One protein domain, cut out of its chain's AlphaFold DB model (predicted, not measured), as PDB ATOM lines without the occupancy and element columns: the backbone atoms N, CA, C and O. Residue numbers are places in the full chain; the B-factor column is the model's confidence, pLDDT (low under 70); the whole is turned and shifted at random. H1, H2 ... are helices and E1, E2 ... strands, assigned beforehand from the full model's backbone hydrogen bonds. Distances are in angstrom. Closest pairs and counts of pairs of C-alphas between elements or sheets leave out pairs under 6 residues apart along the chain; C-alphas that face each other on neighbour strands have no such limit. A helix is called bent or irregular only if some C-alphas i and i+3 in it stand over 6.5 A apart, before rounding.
ATOM      1  N   LEU A   2     242.331 144.293 162.056       85.12
ATOM      2  CA  LEU A   2     243.567 144.523 162.835       85.12
ATOM      3  C   LEU A   2     243.956 146.007 162.924       85.12
ATOM      4  O   LEU A   2     244.317 146.487 163.991       85.12
ATOM      5  N   GLU A   3     243.861 146.745 161.818       84.50
ATOM      6  CA  GLU A   3     244.162 148.184 161.810       84.50
ATOM      7  C   GLU A   3     243.185 149.007 162.660       84.50
ATOM      8  O   GLU A   3     243.565 150.044 163.194       84.50
ATOM      9  N   GLU A   4     241.942 148.548 162.812       83.62
ATOM     10  CA  GLU A   4     240.947 149.195 163.674       83.62
ATOM     11  C   GLU A   4     241.259 148.925 165.148       83.62
ATOM     12  O   GLU A   4     241.285 149.863 165.939       83.62
ATOM     13  N   GLU A   5     241.593 147.678 165.504       87.06
ATOM     14  CA  GLU A   5     242.038 147.319 166.860       87.06
ATOM     15  C   GLU A   5     243.297 148.084 167.265       87.06
ATOM     16  O   GLU A   5     243.371 148.620 168.369       87.06
ATOM     17  N   LEU A   6     244.273 148.192 166.356       82.69
ATOM     18  CA  LEU A   6     245.496 148.946 166.605       82.69
ATOM     19  C   LEU A   6     245.203 150.418 166.893       82.69
ATOM     20  O   LEU A   6     245.887 150.991 167.726       82.69
ATOM     21  N   LYS A   7     244.198 151.037 166.261       82.94
ATOM     22  CA  LYS A   7     243.821 152.437 166.537       82.94
ATOM     23  C   LYS A   7     243.139 152.618 167.895       82.94
ATOM     24  O   LYS A   7     243.248 153.693 168.470       82.94
ATOM     25  N   GLN A   8     242.433 151.600 168.377       79.56
ATOM     26  CA  GLN A   8     241.644 151.667 169.611       79.56
ATOM     27  C   GLN A   8     242.431 151.262 170.857       79.56
ATOM     28  O   GLN A   8     242.150 151.758 171.944       79.56
ATOM     29  N   TYR A   9     243.380 150.337 170.720       75.50
ATOM     30  CA  TYR A   9     244.151 149.835 171.849       75.50
ATOM     31  C   TYR A   9     245.410 150.666 172.041       75.50
ATOM     32  O   TYR A   9     246.237 150.720 171.129       75.50
ATOM     33  N   ASP A  10     245.566 151.280 173.210       70.38
ATOM     34  CA  ASP A  10     246.745 152.071 173.544       70.38
ATOM     35  C   ASP A  10     247.517 151.461 174.715       70.38
ATOM     36  O   ASP A  10     246.938 150.828 175.597       70.38
ATOM     37  N   ILE A  11     248.835 151.640 174.694       73.62
ATOM     38  CA  ILE A  11     249.725 151.253 175.790       73.62
ATOM     39  C   ILE A  11     250.266 152.533 176.389       73.62
ATOM     40  O   ILE A  11     250.920 153.322 175.706       73.62
ATOM     41  N   CYS A  12     250.031 152.715 177.683       71.81
ATOM     42  CA  CYS A  12     250.543 153.869 178.394       71.81
ATOM     43  C   CYS A  12     252.060 153.729 178.564       71.81
ATOM     44  O   CYS A  12     252.543 152.838 179.269       71.81
ATOM     45  N   GLN A  13     252.810 154.634 177.934       70.44
ATOM     46  CA  GLN A  13     254.237 154.783 178.189       70.44
ATOM     47  C   GLN A  13     254.432 155.630 179.442       70.44
ATOM     48  O   GLN A  13     254.040 156.797 179.499       70.44
ATOM     49  N   ILE A  14     255.069 155.046 180.444       64.19
ATOM     50  CA  ILE A  14     255.526 155.752 181.630       64.19
ATOM     51  C   ILE A  14     256.973 156.136 181.361       64.19
ATOM     52  O   ILE A  14     257.909 155.346 181.500       64.19
ATOM     53  N   GLN A  15     257.147 157.379 180.928       54.97
ATOM     54  CA  GLN A  15     258.456 158.004 180.933       54.97
ATOM     55  C   GLN A  15     258.759 158.479 182.348       54.97
ATOM     56  O   GLN A  15     257.869 158.932 183.071       54.97
ATOM     57  N   ASP A  16     260.027 158.414 182.721       47.50
ATOM     58  CA  ASP A  16     260.520 159.156 183.866       47.50
ATOM     59  C   ASP A  16     260.182 160.649 183.675       47.50
ATOM     60  O   ASP A  16     260.754 161.331 182.821       47.50
ATOM     61  N   GLN A  17     259.199 161.152 184.429       42.09
ATOM     62  CA  GLN A  17     258.693 162.524 184.332       42.09
ATOM     63  C   GLN A  17     259.634 163.534 185.010       42.09
ATOM     64  O   GLN A  17     259.205 164.441 185.725       42.09
ATOM     65  N   ARG A  18     260.943 163.432 184.761       44.91
ATOM     66  CA  ARG A  18     261.940 164.444 185.133       44.91
ATOM     67  C   ARG A  18     261.826 165.685 184.237       44.91
ATOM     68  O   ARG A  18     262.741 166.034 183.500       44.91
ATOM     69  N   LYS A  19     260.707 166.404 184.345       37.91
ATOM     70  CA  LYS A  19     260.617 167.842 184.057       37.91
ATOM     71  C   LYS A  19     259.773 168.512 185.147       37.91
ATOM     72  O   LYS A  19     258.554 168.449 185.128       37.91
ATOM     73  N   ASN A  20     260.489 169.197 186.042       36.12
ATOM     74  CA  ASN A  20     260.046 170.165 187.054       36.12
ATOM     75  C   ASN A  20     259.582 169.666 188.446       36.12
ATOM     76  O   ASN A  20     258.472 169.205 188.666       36.12
ATOM     77  N   LEU A  27     263.561 154.835 191.738       39.03
ATOM     78  CA  LEU A  27     263.898 153.514 191.201       39.03
ATOM     79  C   LEU A  27     265.207 153.675 190.409       39.03
ATOM     80  O   LEU A  27     265.191 154.005 189.228       39.03
ATOM     81  N   GLY A  28     266.345 153.494 191.090       44.38
ATOM     82  CA  GLY A  28     267.690 153.483 190.493       44.38
ATOM     83  C   GLY A  28     268.641 154.604 190.945       44.38
ATOM     84  O   GLY A  28     268.222 155.680 191.363       44.38
ATOM     85  N   CYS A  29     269.947 154.335 190.855       42.16
ATOM     86  CA  CYS A  29     271.035 155.286 191.101       42.16
ATOM     87  C   CYS A  29     271.779 155.518 189.769       42.16
ATOM     88  O   CYS A  29     272.431 154.598 189.276       42.16
ATOM     89  N   GLY A  30     271.651 156.704 189.156       52.59
ATOM     90  CA  GLY A  30     272.480 157.121 188.011       52.59
ATOM     91  C   GLY A  30     271.751 157.702 186.787       52.59
ATOM     92  O   GLY A  30     270.526 157.713 186.703       52.59
ATOM     93  N   ASP A  31     272.550 158.157 185.816       54.88
ATOM     94  CA  ASP A  31     272.175 158.894 184.590       54.88
ATOM     95  C   ASP A  31     271.459 158.064 183.497       54.88
ATOM     96  O   ASP A  31     271.438 158.445 182.326       54.88
ATOM     97  N   LYS A  32     270.864 156.913 183.836       55.66
ATOM     98  CA  LYS A  32     270.162 156.062 182.860       55.66
ATOM     99  C   LYS A  32     268.653 156.266 182.943       55.66
ATOM    100  O   LYS A  32     268.020 155.886 183.921       55.66
ATOM    101  N   ASN A  33     268.074 156.830 181.885       64.25
ATOM    102  CA  ASN A  33     266.625 156.883 181.703       64.25
ATOM    103  C   ASN A  33     266.136 155.498 181.260       64.25
ATOM    104  O   ASN A  33     266.569 155.003 180.220       64.25
ATOM    105  N   ILE A  34     265.245 154.884 182.035       70.62
ATOM    106  CA  ILE A  34     264.534 153.662 181.647       70.62
ATOM    107  C   ILE A  34     263.092 154.065 181.341       70.62
ATOM    108  O   ILE A  34     262.453 154.732 182.154       70.62
ATOM    109  N   THR A  35     262.587 153.670 180.176       79.31
ATOM    110  CA  THR A  35     261.172 153.834 179.826       79.31
ATOM    111  C   THR A  35     260.444 152.541 180.162       79.31
ATOM    112  O   THR A  35     260.900 151.457 179.794       79.31
ATOM    113  N   LEU A  36     259.322 152.648 180.869       83.12
ATOM    114  CA  LEU A  36     258.471 151.510 181.203       83.12
ATOM    115  C   LEU A  36     257.137 151.641 180.476       83.12
ATOM    116  O   LEU A  36     256.599 152.735 180.331       83.12
ATOM    117  N   ASN A  37     256.575 150.517 180.067       84.62
ATOM    118  CA  ASN A  37     255.191 150.426 179.625       84.62
ATOM    119  C   ASN A  37     254.349 149.766 180.712       84.62
ATOM    120  O   ASN A  37     254.861 148.945 181.479       84.62
ATOM    121  N   ILE A  38     253.056 150.088 180.736       83.56
ATOM    122  CA  ILE A  38     252.076 149.438 181.608       83.56
ATOM    123  C   ILE A  38     250.885 148.910 180.804       83.56
ATOM    124  O   ILE A  38     250.334 149.618 179.960       83.56
ATOM    125  N   ILE A  39     250.482 147.670 181.088       81.00
ATOM    126  CA  ILE A  39     249.253 147.045 180.573       81.00
ATOM    127  C   ILE A  39     248.627 146.227 181.696       81.00
ATOM    128  O   ILE A  39     249.313 145.402 182.289       81.00
ATOM    129  N   ASP A  40     247.349 146.460 181.998       73.38
ATOM    130  CA  ASP A  40     246.589 145.727 183.023       73.38
ATOM    131  C   ASP A  40     247.330 145.593 184.373       73.38
ATOM    132  O   ASP A  40     247.271 144.572 185.045       73.38
ATOM    133  N   GLY A  41     248.074 146.635 184.769       73.38
ATOM    134  CA  GLY A  41     248.865 146.648 186.008       73.38
ATOM    135  C   GLY A  41     250.234 145.955 185.927       73.38
ATOM    136  O   GLY A  41     250.993 146.003 186.895       73.38
ATOM    137  N   HIS A  42     250.590 145.365 184.786       77.12
ATOM    138  CA  HIS A  42     251.894 144.754 184.532       77.12
ATOM    139  C   HIS A  42     252.863 145.757 183.896       77.12
ATOM    140  O   HIS A  42     252.575 146.334 182.846       77.12
ATOM    141  N   TYR A  43     254.030 145.935 184.521       83.50
ATOM    142  CA  TYR A  43     255.106 146.790 184.020       83.50
ATOM    143  C   TYR A  43     256.121 145.982 183.218       83.50
ATOM    144  O   TYR A  43     256.504 144.885 183.625       83.50
ATOM    145  N   PHE A  44     256.611 146.548 182.120       85.06
ATOM    146  CA  PHE A  44     257.716 145.975 181.354       85.06
ATOM    147  C   PHE A  44     258.589 147.068 180.739       85.06
ATOM    148  O   PHE A  44     258.154 148.203 180.550       85.06
ATOM    149  N   ILE A  45     259.842 146.724 180.452       87.69
ATOM    150  CA  ILE A  45     260.823 147.658 179.900       87.69
ATOM    151  C   ILE A  45     260.482 147.929 178.435       87.69
ATOM    152  O   ILE A  45     260.241 146.996 177.667       87.69
ATOM    153  N   GLU A  46     260.459 149.204 178.047       89.94
ATOM    154  CA  GLU A  46     260.408 149.605 176.644       89.94
ATOM    155  C   GLU A  46     261.801 149.446 176.032       89.94
ATOM    156  O   GLU A  46     262.713 150.230 176.295       89.94
ATOM    157  N   GLU A  47     261.966 148.413 175.214       90.56
ATOM    158  CA  GLU A  47     263.240 148.065 174.592       90.56
ATOM    159  C   GLU A  47     263.046 147.542 173.172       90.56
ATOM    160  O   GLU A  47     261.963 147.092 172.786       90.56
ATOM    161  N   ARG A  48     264.108 147.603 172.367       92.06
ATOM    162  CA  ARG A  48     264.100 147.014 171.030       92.06
ATOM    163  C   ARG A  48     264.164 145.491 171.159       92.06
ATOM    164  O   ARG A  48     265.111 144.957 171.723       92.06
ATOM    165  N   THR A  49     263.178 144.797 170.600       92.56
ATOM    166  CA  THR A  49     263.153 143.325 170.561       92.56
ATOM    167  C   THR A  49     263.988 142.790 169.390       92.56
ATOM    168  O   THR A  49     264.531 143.558 168.601       92.56
ATOM    169  N   ASN A  50     264.063 141.468 169.225       91.19
ATOM    170  CA  ASN A  50     264.572 140.814 168.009       91.19
ATOM    171  C   ASN A  50     263.436 140.259 167.122       91.19
ATOM    172  O   ASN A  50     263.671 139.372 166.296       91.19
ATOM    173  N   ILE A  51     262.209 140.756 167.317       93.00
ATOM    174  CA  ILE A  51     260.984 140.227 166.714       93.00
ATOM    175  C   ILE A  51     260.453 141.213 165.673       93.00
ATOM    176  O   ILE A  51     260.274 142.402 165.946       93.00
ATOM    177  N   THR A  52     260.173 140.728 164.465       93.31
ATOM    178  CA  THR A  52     259.603 141.547 163.388       93.31
ATOM    179  C   THR A  52     258.073 141.502 163.376       93.31
ATOM    180  O   THR A  52     257.437 140.506 163.724       93.31
ATOM    181  N   LYS A  53     257.454 142.571 162.860       92.56
ATOM    182  CA  LYS A  53     256.000 142.620 162.618       92.56
ATOM    183  C   LYS A  53     255.521 141.509 161.676       92.56
ATOM    184  O   LYS A  53     254.462 140.929 161.907       92.56
ATOM    185  N   SER A  54     256.288 141.218 160.621       91.25
ATOM    186  CA  SER A  54     255.956 140.167 159.651       91.25
ATOM    187  C   SER A  54     255.876 138.799 160.315       91.25
ATOM    188  O   SER A  54     254.930 138.060 160.053       91.25
ATOM    189  N   PHE A  55     256.823 138.484 161.204       93.50
ATOM    190  CA  PHE A  55     256.807 137.236 161.955       93.50
ATOM    191  C   PHE A  55     255.524 137.085 162.775       93.50
ATOM    192  O   PHE A  55     254.826 136.083 162.628       93.50
ATOM    193  N   CYS A  56     255.159 138.099 163.569       93.25
ATOM    194  CA  CYS A  56     253.952 138.044 164.394       93.25
ATOM    195  C   CYS A  56     252.678 137.853 163.561       93.25
ATOM    196  O   CYS A  56     251.823 137.048 163.918       93.25
ATOM    197  N   ILE A  57     252.554 138.573 162.442       93.06
ATOM    198  CA  ILE A  57     251.375 138.490 161.573       93.06
ATOM    199  C   ILE A  57     251.245 137.094 160.964       93.06
ATOM    200  O   ILE A  57     250.195 136.471 161.093       93.06
ATOM    201  N   HIS A  58     252.291 136.578 160.326       92.75
ATOM    202  CA  HIS A  58     252.174 135.282 159.669       92.75
ATOM    203  C   HIS A  58     251.986 134.142 160.681       92.75
ATOM    204  O   HIS A  58     251.114 133.294 160.498       92.75
ATOM    205  N   LYS A  59     252.729 134.163 161.795       91.81
ATOM    206  CA  LYS A  59     252.644 133.111 162.811       91.81
ATOM    207  C   LYS A  59     251.319 133.128 163.575       91.81
ATOM    208  O   LYS A  59     250.705 132.080 163.724       91.81
ATOM    209  N   TYR A  60     250.874 134.292 164.056       92.12
ATOM    210  CA  TYR A  60     249.743 134.369 164.993       92.12
ATOM    211  C   TYR A  60     248.427 134.843 164.364       92.12
ATOM    212  O   TYR A  60     247.357 134.407 164.784       92.12
ATOM    213  N   LEU A  61     248.462 135.714 163.348       91.62
ATOM    214  CA  LEU A  61     247.235 136.185 162.688       91.62
ATOM    215  C   LEU A  61     246.815 135.270 161.532       91.62
ATOM    216  O   LEU A  61     245.629 134.955 161.379       91.62
ATOM    217  N   TYR A  62     247.772 134.861 160.695       91.88
ATOM    218  CA  TYR A  62     247.514 133.915 159.605       91.88
ATOM    219  C   TYR A  62     247.534 132.463 160.088       91.88
ATOM    220  O   TYR A  62     246.839 131.641 159.498       91.88
ATOM    221  N   GLY A  63     248.212 132.178 161.204       87.62
ATOM    222  CA  GLY A  63     248.292 130.831 161.771       87.62
ATOM    223  C   GLY A  63     249.225 129.914 160.980       87.62
ATOM    224  O   GLY A  63     249.019 128.705 160.963       87.62
ATOM    225  N   GLU A  64     250.210 130.481 160.280       91.06
ATOM    226  CA  GLU A  64     251.194 129.714 159.520       91.06
ATOM    227  C   GLU A  64     252.185 129.021 160.468       91.06
ATOM    228  O   GLU A  64     252.639 129.607 161.460       91.06
ATOM    229  N   ASP A  65     252.568 127.785 160.139       89.69
ATOM    230  CA  ASP A  65     253.561 127.027 160.902       89.69
ATOM    231  C   ASP A  65     254.982 127.541 160.623       89.69
ATOM    232  O   ASP A  65     255.739 127.016 159.804       89.69
ATOM    233  N   ILE A  66     255.317 128.658 161.269       90.69
ATOM    234  CA  ILE A  66     256.603 129.334 161.117       90.69
ATOM    235  C   ILE A  66     257.512 129.013 162.310       90.69
ATOM    236  O   ILE A  66     257.129 129.281 163.460       90.69
ATOM    237  N   PRO A  67     258.749 128.532 162.068       90.56
ATOM    238  CA  PRO A  67     259.724 128.277 163.124       90.56
ATOM    239  C   PRO A  67     260.080 129.537 163.924       90.56
ATOM    240  O   PRO A  67     260.233 130.621 163.365       90.56
ATOM    241  N   LEU A  68     260.321 129.393 165.232       89.06
ATOM    242  CA  LEU A  68     260.768 130.503 166.096       89.06
ATOM    243  C   LEU A  68     262.087 131.139 165.625       89.06
ATOM    244  O   LEU A  68     262.313 132.329 165.828       89.06
ATOM    245  N   SER A  69     262.935 130.383 164.920       90.19
ATOM    246  CA  SER A  69     264.174 130.892 164.317       90.19
ATOM    247  C   SER A  69     263.947 131.972 163.246       90.19
ATOM    248  O   SER A  69     264.907 132.601 162.804       90.19
ATOM    249  N   TYR A  70     262.697 132.201 162.825       91.81
ATOM    250  CA  TYR A  70     262.321 133.229 161.853       91.81
ATOM    251  C   TYR A  70     261.881 134.540 162.523       91.81
ATOM    252  O   TYR A  70     261.522 135.479 161.819       91.81
ATOM    253  N   GLN A  71     261.937 134.647 163.858       90.94
ATOM    254  CA  GLN A  71     261.497 135.845 164.588       90.94
ATOM    255  C   GLN A  71     262.196 137.136 164.140       90.94
ATOM    256  O   GLN A  71     261.573 138.194 164.099       90.94
ATOM    257  N   ASN A  72     263.455 137.028 163.707       89.81
ATOM    258  CA  ASN A  72     264.264 138.132 163.196       89.81
ATOM    259  C   ASN A  72     264.199 138.299 161.662       89.81
ATOM    260  O   ASN A  72     264.994 139.035 161.074       89.81
ATOM    261  N   ARG A  73     263.292 137.588 160.983       90.69
ATOM    262  CA  ARG A  73     263.150 137.617 159.523       90.69
ATOM    263  C   ARG A  73     261.949 138.450 159.110       90.69
ATOM    264  O   ARG A  73     260.954 138.540 159.822       90.69
ATOM    265  N   THR A  74     262.024 139.031 157.921       89.12
ATOM    266  CA  THR A  74     260.899 139.717 157.274       89.12
ATOM    267  C   THR A  74     260.411 138.914 156.082       89.12
ATOM    268  O   THR A  74     261.212 138.281 155.390       89.12
ATOM    269  N   TYR A  75     259.106 138.961 155.834       89.75
ATOM    270  CA  TYR A  75     258.493 138.316 154.682       89.75
ATOM    271  C   TYR A  75     258.209 139.335 153.578       89.75
ATOM    272  O   TYR A  75     257.647 140.402 153.832       89.75
ATOM    273  N   SER A  76     258.560 138.983 152.342       86.19
ATOM    274  CA  SER A  76     258.147 139.699 151.136       86.19
ATOM    275  C   SER A  76     257.493 138.733 150.158       86.19
ATOM    276  O   SER A  76     258.034 137.661 149.897       86.19
ATOM    277  N   LYS A  77     256.384 139.145 149.533       84.12
ATOM    278  CA  LYS A  77     255.677 138.333 148.527       84.12
ATOM    279  C   LYS A  77     256.575 137.899 147.361       84.12
ATOM    280  O   LYS A  77     256.339 136.844 146.793       84.12
ATOM    281  N   SER A  78     257.587 138.693 147.003       85.50
ATOM    282  CA  SER A  78     258.473 138.400 145.868       85.50
ATOM    283  C   SER A  78     259.714 137.581 146.223       85.50
ATOM    284  O   SER A  78     260.297 136.967 145.337       85.50
ATOM    285  N   LYS A  79     260.157 137.595 147.488       81.50
ATOM    286  CA  LYS A  79     261.445 137.007 147.915       81.50
ATOM    287  C   LYS A  79     261.322 135.993 149.055       81.50
ATOM    288  O   LYS A  79     262.325 135.410 149.453       81.50
ATOM    289  N   GLY A  80     260.121 135.790 149.590       87.56
ATOM    290  CA  GLY A  80     259.893 134.948 150.757       87.56
ATOM    291  C   GLY A  80     260.511 135.530 152.031       87.56
ATOM    292  O   GLY A  80     260.603 136.750 152.200       87.56
ATOM    293  N   TRP A  81     260.908 134.642 152.944       90.00
ATOM    294  CA  TRP A  81     261.521 134.993 154.223       90.00
ATOM    295  C   TRP A  81     263.005 135.315 154.066       90.00
ATOM    296  O   TRP A  81     263.791 134.467 153.652       90.00
ATOM    297  N   ALA A  82     263.403 136.509 154.493       86.56
ATOM    298  CA  ALA A  82     264.797 136.929 154.523       86.56
ATOM    299  C   ALA A  82     265.172 137.458 155.910       86.56
ATOM    300  O   ALA A  82     264.377 138.141 156.557       86.56
ATOM    301  N   THR A  83     266.391 137.149 156.357       82.25
ATOM    302  CA  THR A  83     266.944 137.708 157.598       82.25
ATOM    303  C   THR A  83     267.154 139.199 157.421       82.25
ATOM    304  O   THR A  83     267.838 139.610 156.481       82.25
ATOM    305  N   ASP A  84     266.578 139.998 158.316       70.56
ATOM    306  CA  ASP A  84     266.785 141.439 158.303       70.56
ATOM    307  C   ASP A  84     267.878 141.803 159.310       70.56
ATOM    308  O   ASP A  84     267.873 141.344 160.449       70.56
ATOM    309  N   LYS A  85     268.856 142.590 158.859       75.62
ATOM    310  CA  LYS A  85     269.965 143.072 159.697       75.62
ATOM    311  C   LYS A  85     269.715 144.482 160.229       75.62
ATOM    312  O   LYS A  85     270.558 145.012 160.942       75.62
ATOM    313  N   ARG A  86     268.607 145.117 159.841       79.94
ATOM    314  CA  ARG A  86     268.309 146.498 160.211       79.94
ATOM    315  C   ARG A  86     267.479 146.531 161.487       79.94
ATOM    316  O   ARG A  86     266.397 145.951 161.551       79.94
ATOM    317  N   GLU A  87     267.977 147.243 162.491       77.38
ATOM    318  CA  GLU A  87     267.334 147.321 163.805       77.38
ATOM    319  C   GLU A  87     265.957 147.997 163.772       77.38
ATOM    320  O   GLU A  87     265.097 147.677 164.588       77.38
ATOM    321  N   ASP A  88     265.706 148.894 162.813       80.75
ATOM    322  CA  ASP A  88     264.427 149.601 162.646       80.75
ATOM    323  C   ASP A  88     263.246 148.671 162.335       80.75
ATOM    324  O   ASP A  88     262.090 149.049 162.532       80.75
ATOM    325  N   ARG A  89     263.529 147.446 161.878       83.56
ATOM    326  CA  ARG A  89     262.524 146.432 161.541       83.56
ATOM    327  C   ARG A  89     262.067 145.607 162.730       83.56
ATOM    328  O   ARG A  89     261.002 144.988 162.645       83.56
ATOM    329  N   PHE A  90     262.832 145.609 163.818       91.00
ATOM    330  CA  PHE A  90     262.404 144.965 165.045       91.00
ATOM    331  C   PHE A  90     261.463 145.874 165.830       91.00
ATOM    332  O   PHE A  90     261.639 147.095 165.918       91.00
ATOM    333  N   LEU A  91     260.429 145.261 166.392       92.81
ATOM    334  CA  LEU A  91     259.432 145.961 167.179       92.81
ATOM    335  C   LEU A  91     260.042 146.415 168.505       92.81
ATOM    336  O   LEU A  91     260.825 145.690 169.120       92.81
ATOM    337  N   MET A  92     259.653 147.603 168.958       92.44
ATOM    338  CA  MET A  92     259.778 147.935 170.374       92.44
ATOM    339  C   MET A  92     258.849 147.023 171.178       92.44
ATOM    340  O   MET A  92     257.789 146.642 170.672       92.44
ATOM    341  N   SER A  93     259.218 146.667 172.406       92.31
ATOM    342  CA  SER A  93     258.436 145.761 173.252       92.31
ATOM    343  C   SER A  93     256.999 146.257 173.437       92.31
ATOM    344  O   SER A  93     256.072 145.464 173.289       92.31
ATOM    345  N   GLY A  94     256.769 147.563 173.622       90.31
ATOM    346  CA  GLY A  94     255.423 148.140 173.667       90.31
ATOM    347  C   GLY A  94     254.643 147.877 172.379       90.31
ATOM    348  O   GLY A  94     253.543 147.326 172.402       90.31
ATOM    349  N   ALA A  95     255.237 148.175 171.222       90.81
ATOM    350  CA  ALA A  95     254.606 147.922 169.925       90.81
ATOM    351  C   ALA A  95     254.339 146.426 169.670       90.81
ATOM    352  O   ALA A  95     253.322 146.081 169.065       90.81
ATOM    353  N   LEU A  96     255.228 145.545 170.135       93.50
ATOM    354  CA  LEU A  96     255.067 144.098 170.050       93.50
ATOM    355  C   LEU A  96     253.872 143.623 170.875       93.50
ATOM    356  O   LEU A  96     252.993 142.958 170.333       93.50
ATOM    357  N   ILE A  97     253.813 143.983 172.158       91.50
ATOM    358  CA  ILE A  97     252.722 143.550 173.031       91.50
ATOM    359  C   ILE A  97     251.382 144.105 172.531       91.50
ATOM    360  O   ILE A  97     250.413 143.352 172.441       91.50
ATOM    361  N   ARG A  98     251.337 145.369 172.078       91.19
ATOM    362  CA  ARG A  98     250.145 145.956 171.433       91.19
ATOM    363  C   ARG A  98     249.685 145.116 170.251       91.19
ATOM    364  O   ARG A  98     248.506 144.791 170.143       91.19
ATOM    365  N   LEU A  99     250.618 144.766 169.364       93.50
ATOM    366  CA  LEU A  99     250.329 143.976 168.174       93.50
ATOM    367  C   LEU A  99     249.756 142.608 168.544       93.50
ATOM    368  O   LEU A  99     248.737 142.223 167.979       93.50
ATOM    369  N   LEU A 100     250.379 141.897 169.484       92.81
ATOM    370  CA  LEU A 100     249.923 140.578 169.920       92.81
ATOM    371  C   LEU A 100     248.525 140.642 170.557       92.81
ATOM    372  O   LEU A 100     247.687 139.801 170.249       92.81
ATOM    373  N   ILE A 101     248.228 141.665 171.370       89.88
ATOM    374  CA  ILE A 101     246.903 141.814 172.001       89.88
ATOM    375  C   ILE A 101     245.836 142.076 170.937       89.88
ATOM    376  O   ILE A 101     244.755 141.486 170.963       89.88
ATOM    377  N   CYS A 102     246.136 142.947 169.973       90.81
ATOM    378  CA  CYS A 102     245.235 143.206 168.859       90.81
ATOM    379  C   CYS A 102     245.026 141.954 167.994       90.81
ATOM    380  O   CYS A 102     243.902 141.713 167.559       90.81
ATOM    381  N   ILE A 103     246.070 141.148 167.757       93.12
ATOM    382  CA  ILE A 103     245.939 139.867 167.048       93.12
ATOM    383  C   ILE A 103     245.004 138.930 167.816       93.12
ATOM    384  O   ILE A 103     244.076 138.407 167.205       93.12
ATOM    385  N   ASP A 104     245.167 138.784 169.131       90.12
ATOM    386  CA  ASP A 104     244.285 137.939 169.946       90.12
ATOM    387  C   ASP A 104     242.831 138.405 169.904       90.12
ATOM    388  O   ASP A 104     241.932 137.599 169.673       90.12
ATOM    389  N   LYS A 105     242.577 139.714 170.010       88.69
ATOM    390  CA  LYS A 105     241.223 140.271 169.858       88.69
ATOM    391  C   LYS A 105     240.616 139.974 168.488       88.69
ATOM    392  O   LYS A 105     239.437 139.634 168.397       88.69
ATOM    393  N   VAL A 106     241.404 140.094 167.418       91.19
ATOM    394  CA  VAL A 106     240.955 139.746 166.063       91.19
ATOM    395  C   VAL A 106     240.686 138.247 165.949       91.19
ATOM    396  O   VAL A 106     239.656 137.866 165.398       91.19
ATOM    397  N   ASN A 107     241.562 137.399 166.485       91.75
ATOM    398  CA  ASN A 107     241.402 135.948 166.456       91.75
ATOM    399  C   ASN A 107     240.149 135.503 167.216       91.75
ATOM    400  O   ASN A 107     239.400 134.687 166.686       91.75
ATOM    401  N   VAL A 108     239.853 136.106 168.374       88.12
ATOM    402  CA  VAL A 108     238.597 135.891 169.113       88.12
ATOM    403  C   VAL A 108     237.385 136.287 168.265       88.12
ATOM    404  O   VAL A 108     236.456 135.495 168.126       88.12
ATOM    405  N   LYS A 109     237.401 137.467 167.624       89.81
ATOM    406  CA  LYS A 109     236.312 137.910 166.724       89.81
ATOM    407  C   LYS A 109     236.112 136.987 165.517       89.81
ATOM    408  O   LYS A 109     235.002 136.896 165.003       89.81
ATOM    409  N   LEU A 110     237.177 136.335 165.055       89.69
ATOM    410  CA  LEU A 110     237.169 135.395 163.931       89.69
ATOM    411  C   LEU A 110     237.017 133.927 164.359       89.69
ATOM    412  O   LEU A 110     237.091 133.047 163.504       89.69
ATOM    413  N   ASN A 111     236.830 133.653 165.655       87.62
ATOM    414  CA  ASN A 111     236.746 132.309 166.230       87.62
ATOM    415  C   ASN A 111     237.935 131.392 165.849       87.62
ATOM    416  O   ASN A 111     237.763 130.203 165.577       87.62
ATOM    417  N   LYS A 112     239.151 131.954 165.785       87.69
ATOM    418  CA  LYS A 112     240.391 131.214 165.507       87.69
ATOM    419  C   LYS A 112     241.008 130.667 166.804       87.69
ATOM    420  O   LYS A 112     241.067 131.402 167.785       87.69
ATOM    421  N   PRO A 113     241.574 129.442 166.805       78.81
ATOM    422  CA  PRO A 113     242.195 128.841 167.994       78.81
ATOM    423  C   PRO A 113     243.600 129.384 168.311       78.81
ATOM    424  O   PRO A 113     244.203 128.998 169.311       78.81
ATOM    425  N   CYS A 114     244.167 130.234 167.451       78.94
ATOM    426  CA  CYS A 114     245.511 130.769 167.639       78.94
ATOM    427  C   CYS A 114     245.496 131.890 168.690       78.94
ATOM    428  O   CYS A 114     244.855 132.919 168.481       78.94
ATOM    429  N   VAL A 115     246.218 131.684 169.792       79.69
ATOM    430  CA  VAL A 115     246.370 132.652 170.887       79.69
ATOM    431  C   VAL A 115     247.837 133.045 171.060       79.69
ATOM    432  O   VAL A 115     248.735 132.201 170.992       79.69
ATOM    433  N   CYS A 116     248.081 134.332 171.273       86.44
ATOM    434  CA  CYS A 116     249.385 134.923 171.543       86.44
ATOM    435  C   CYS A 116     249.694 134.877 173.040       86.44
ATOM    436  O   CYS A 116     250.844 134.647 173.417       86.44
ATOM    437  N   PHE A 117     248.677 135.071 173.884       84.62
ATOM    438  CA  PHE A 117     248.803 135.037 175.338       84.62
ATOM    439  C   PHE A 117     248.120 133.813 175.942       84.62
ATOM    440  O   PHE A 117     247.067 133.362 175.493       84.62
ATOM    441  N   LYS A 118     248.721 133.294 177.013       79.25
ATOM    442  CA  LYS A 118     248.111 132.289 177.883       79.25
ATOM    443  C   LYS A 118     247.877 132.923 179.256       79.25
ATOM    444  O   LYS A 118     248.773 133.622 179.730       79.25
TER     445      LYS A 118
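This is residues 2 to 20 and 27 to 118 of the 482 residues of the protein "DNA-directed DNA polymerase" of Trichomonas vaginalis (UniProt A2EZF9). Two helices, H2 and H3, lie side by side and run the same way, with the short helix H1 packed steeply across H3. Three small sheets gather at the end where H2 and H3 begin: the pair E4 and E7, from which both helices start, the sheet E1 E2 E3 to one side, and the hairpin E5 and E6 to the other, near the start of H2. The printed part has 111 residues with three named helices and seven named strands, in the order H1 E1 E2 E3 E4 H2 E5 E6 E7 H3; the sheets are antiparallel and the class is mixed, helices and strands. The whole is only just loose, close to compact, with a radius of gyration of the C-alphas of 16.1 A and spans of 50 by 34 by 23 A.

H1, residues 2 to 8, touches H3, residues 93 to 109, at a steep tilt of 67 degrees, opposite ways; the closest C-alphas are those of Glu 5 and Cys 102, 5.6 A apart. E1, residues 12 to 14, is antiparallel to E2, residues 36 to 39, with N 14 and O 36 at 2.8 A. E2 and E3, residues 42 to 45, form a hairpin, with N 37 and O 44 at 2.8 A. H3 only grazes this sheet, with its residues 93 to 98. E3 runs on into E4, residues 48 to 52, across a break of 2 residues, at 98 degrees. E4 is antiparallel to E7, residues 90 to 92, with N 49 and O 91 at 2.9 A. H2, residues 53 to 62, touches H3 at a shallow tilt of 18 degrees, the same way; the closest C-alphas are those of Leu 61 and Ile 103, 5.9 A apart. H1 and H2 are apart. E5, residues 73 to 76, and E6, residues 80 to 83, form a hairpin, with N 80 and O 76 at 2.8 A. The closest C-alphas of H2 and E5 are those of Ser 54 and Thr 74, 5.5 A apart. Every O i to N i+4 pair is within hydrogen-bond range in H1 and H3, and 5 of 6 are in H2.

H1 begins at C-alpha 2, (243.567, 144.523, 162.835), and is 10.0 A long. H2 is 12.5 A long; it is neither bent nor irregular, but only just: C-alphas 59 and 62 are 6.1 A apart. E4, the longest strand by residues, begins at C-alpha 48, (264.100, 147.014, 171.030), and is 10.4 A long. H3, the longest helix, is 24.4 A long and ends at C-alpha 109, (236.312, 137.910, 166.724).

The two C-alphas farthest apart are those of Asn 20 and Ser 78, at 52.0 A. Residues 21 to 26 are not printed, and C-alphas 20 and 27 are 17.6 A apart across this cut, which lies in the link from E1 to E2. Of the links printed whole, H2 to E5 and E6 to E7 are short and the others tight. The mean pLDDT of the printed part is 81.6; residues 14 to 20 and 27 to 33 are under 70.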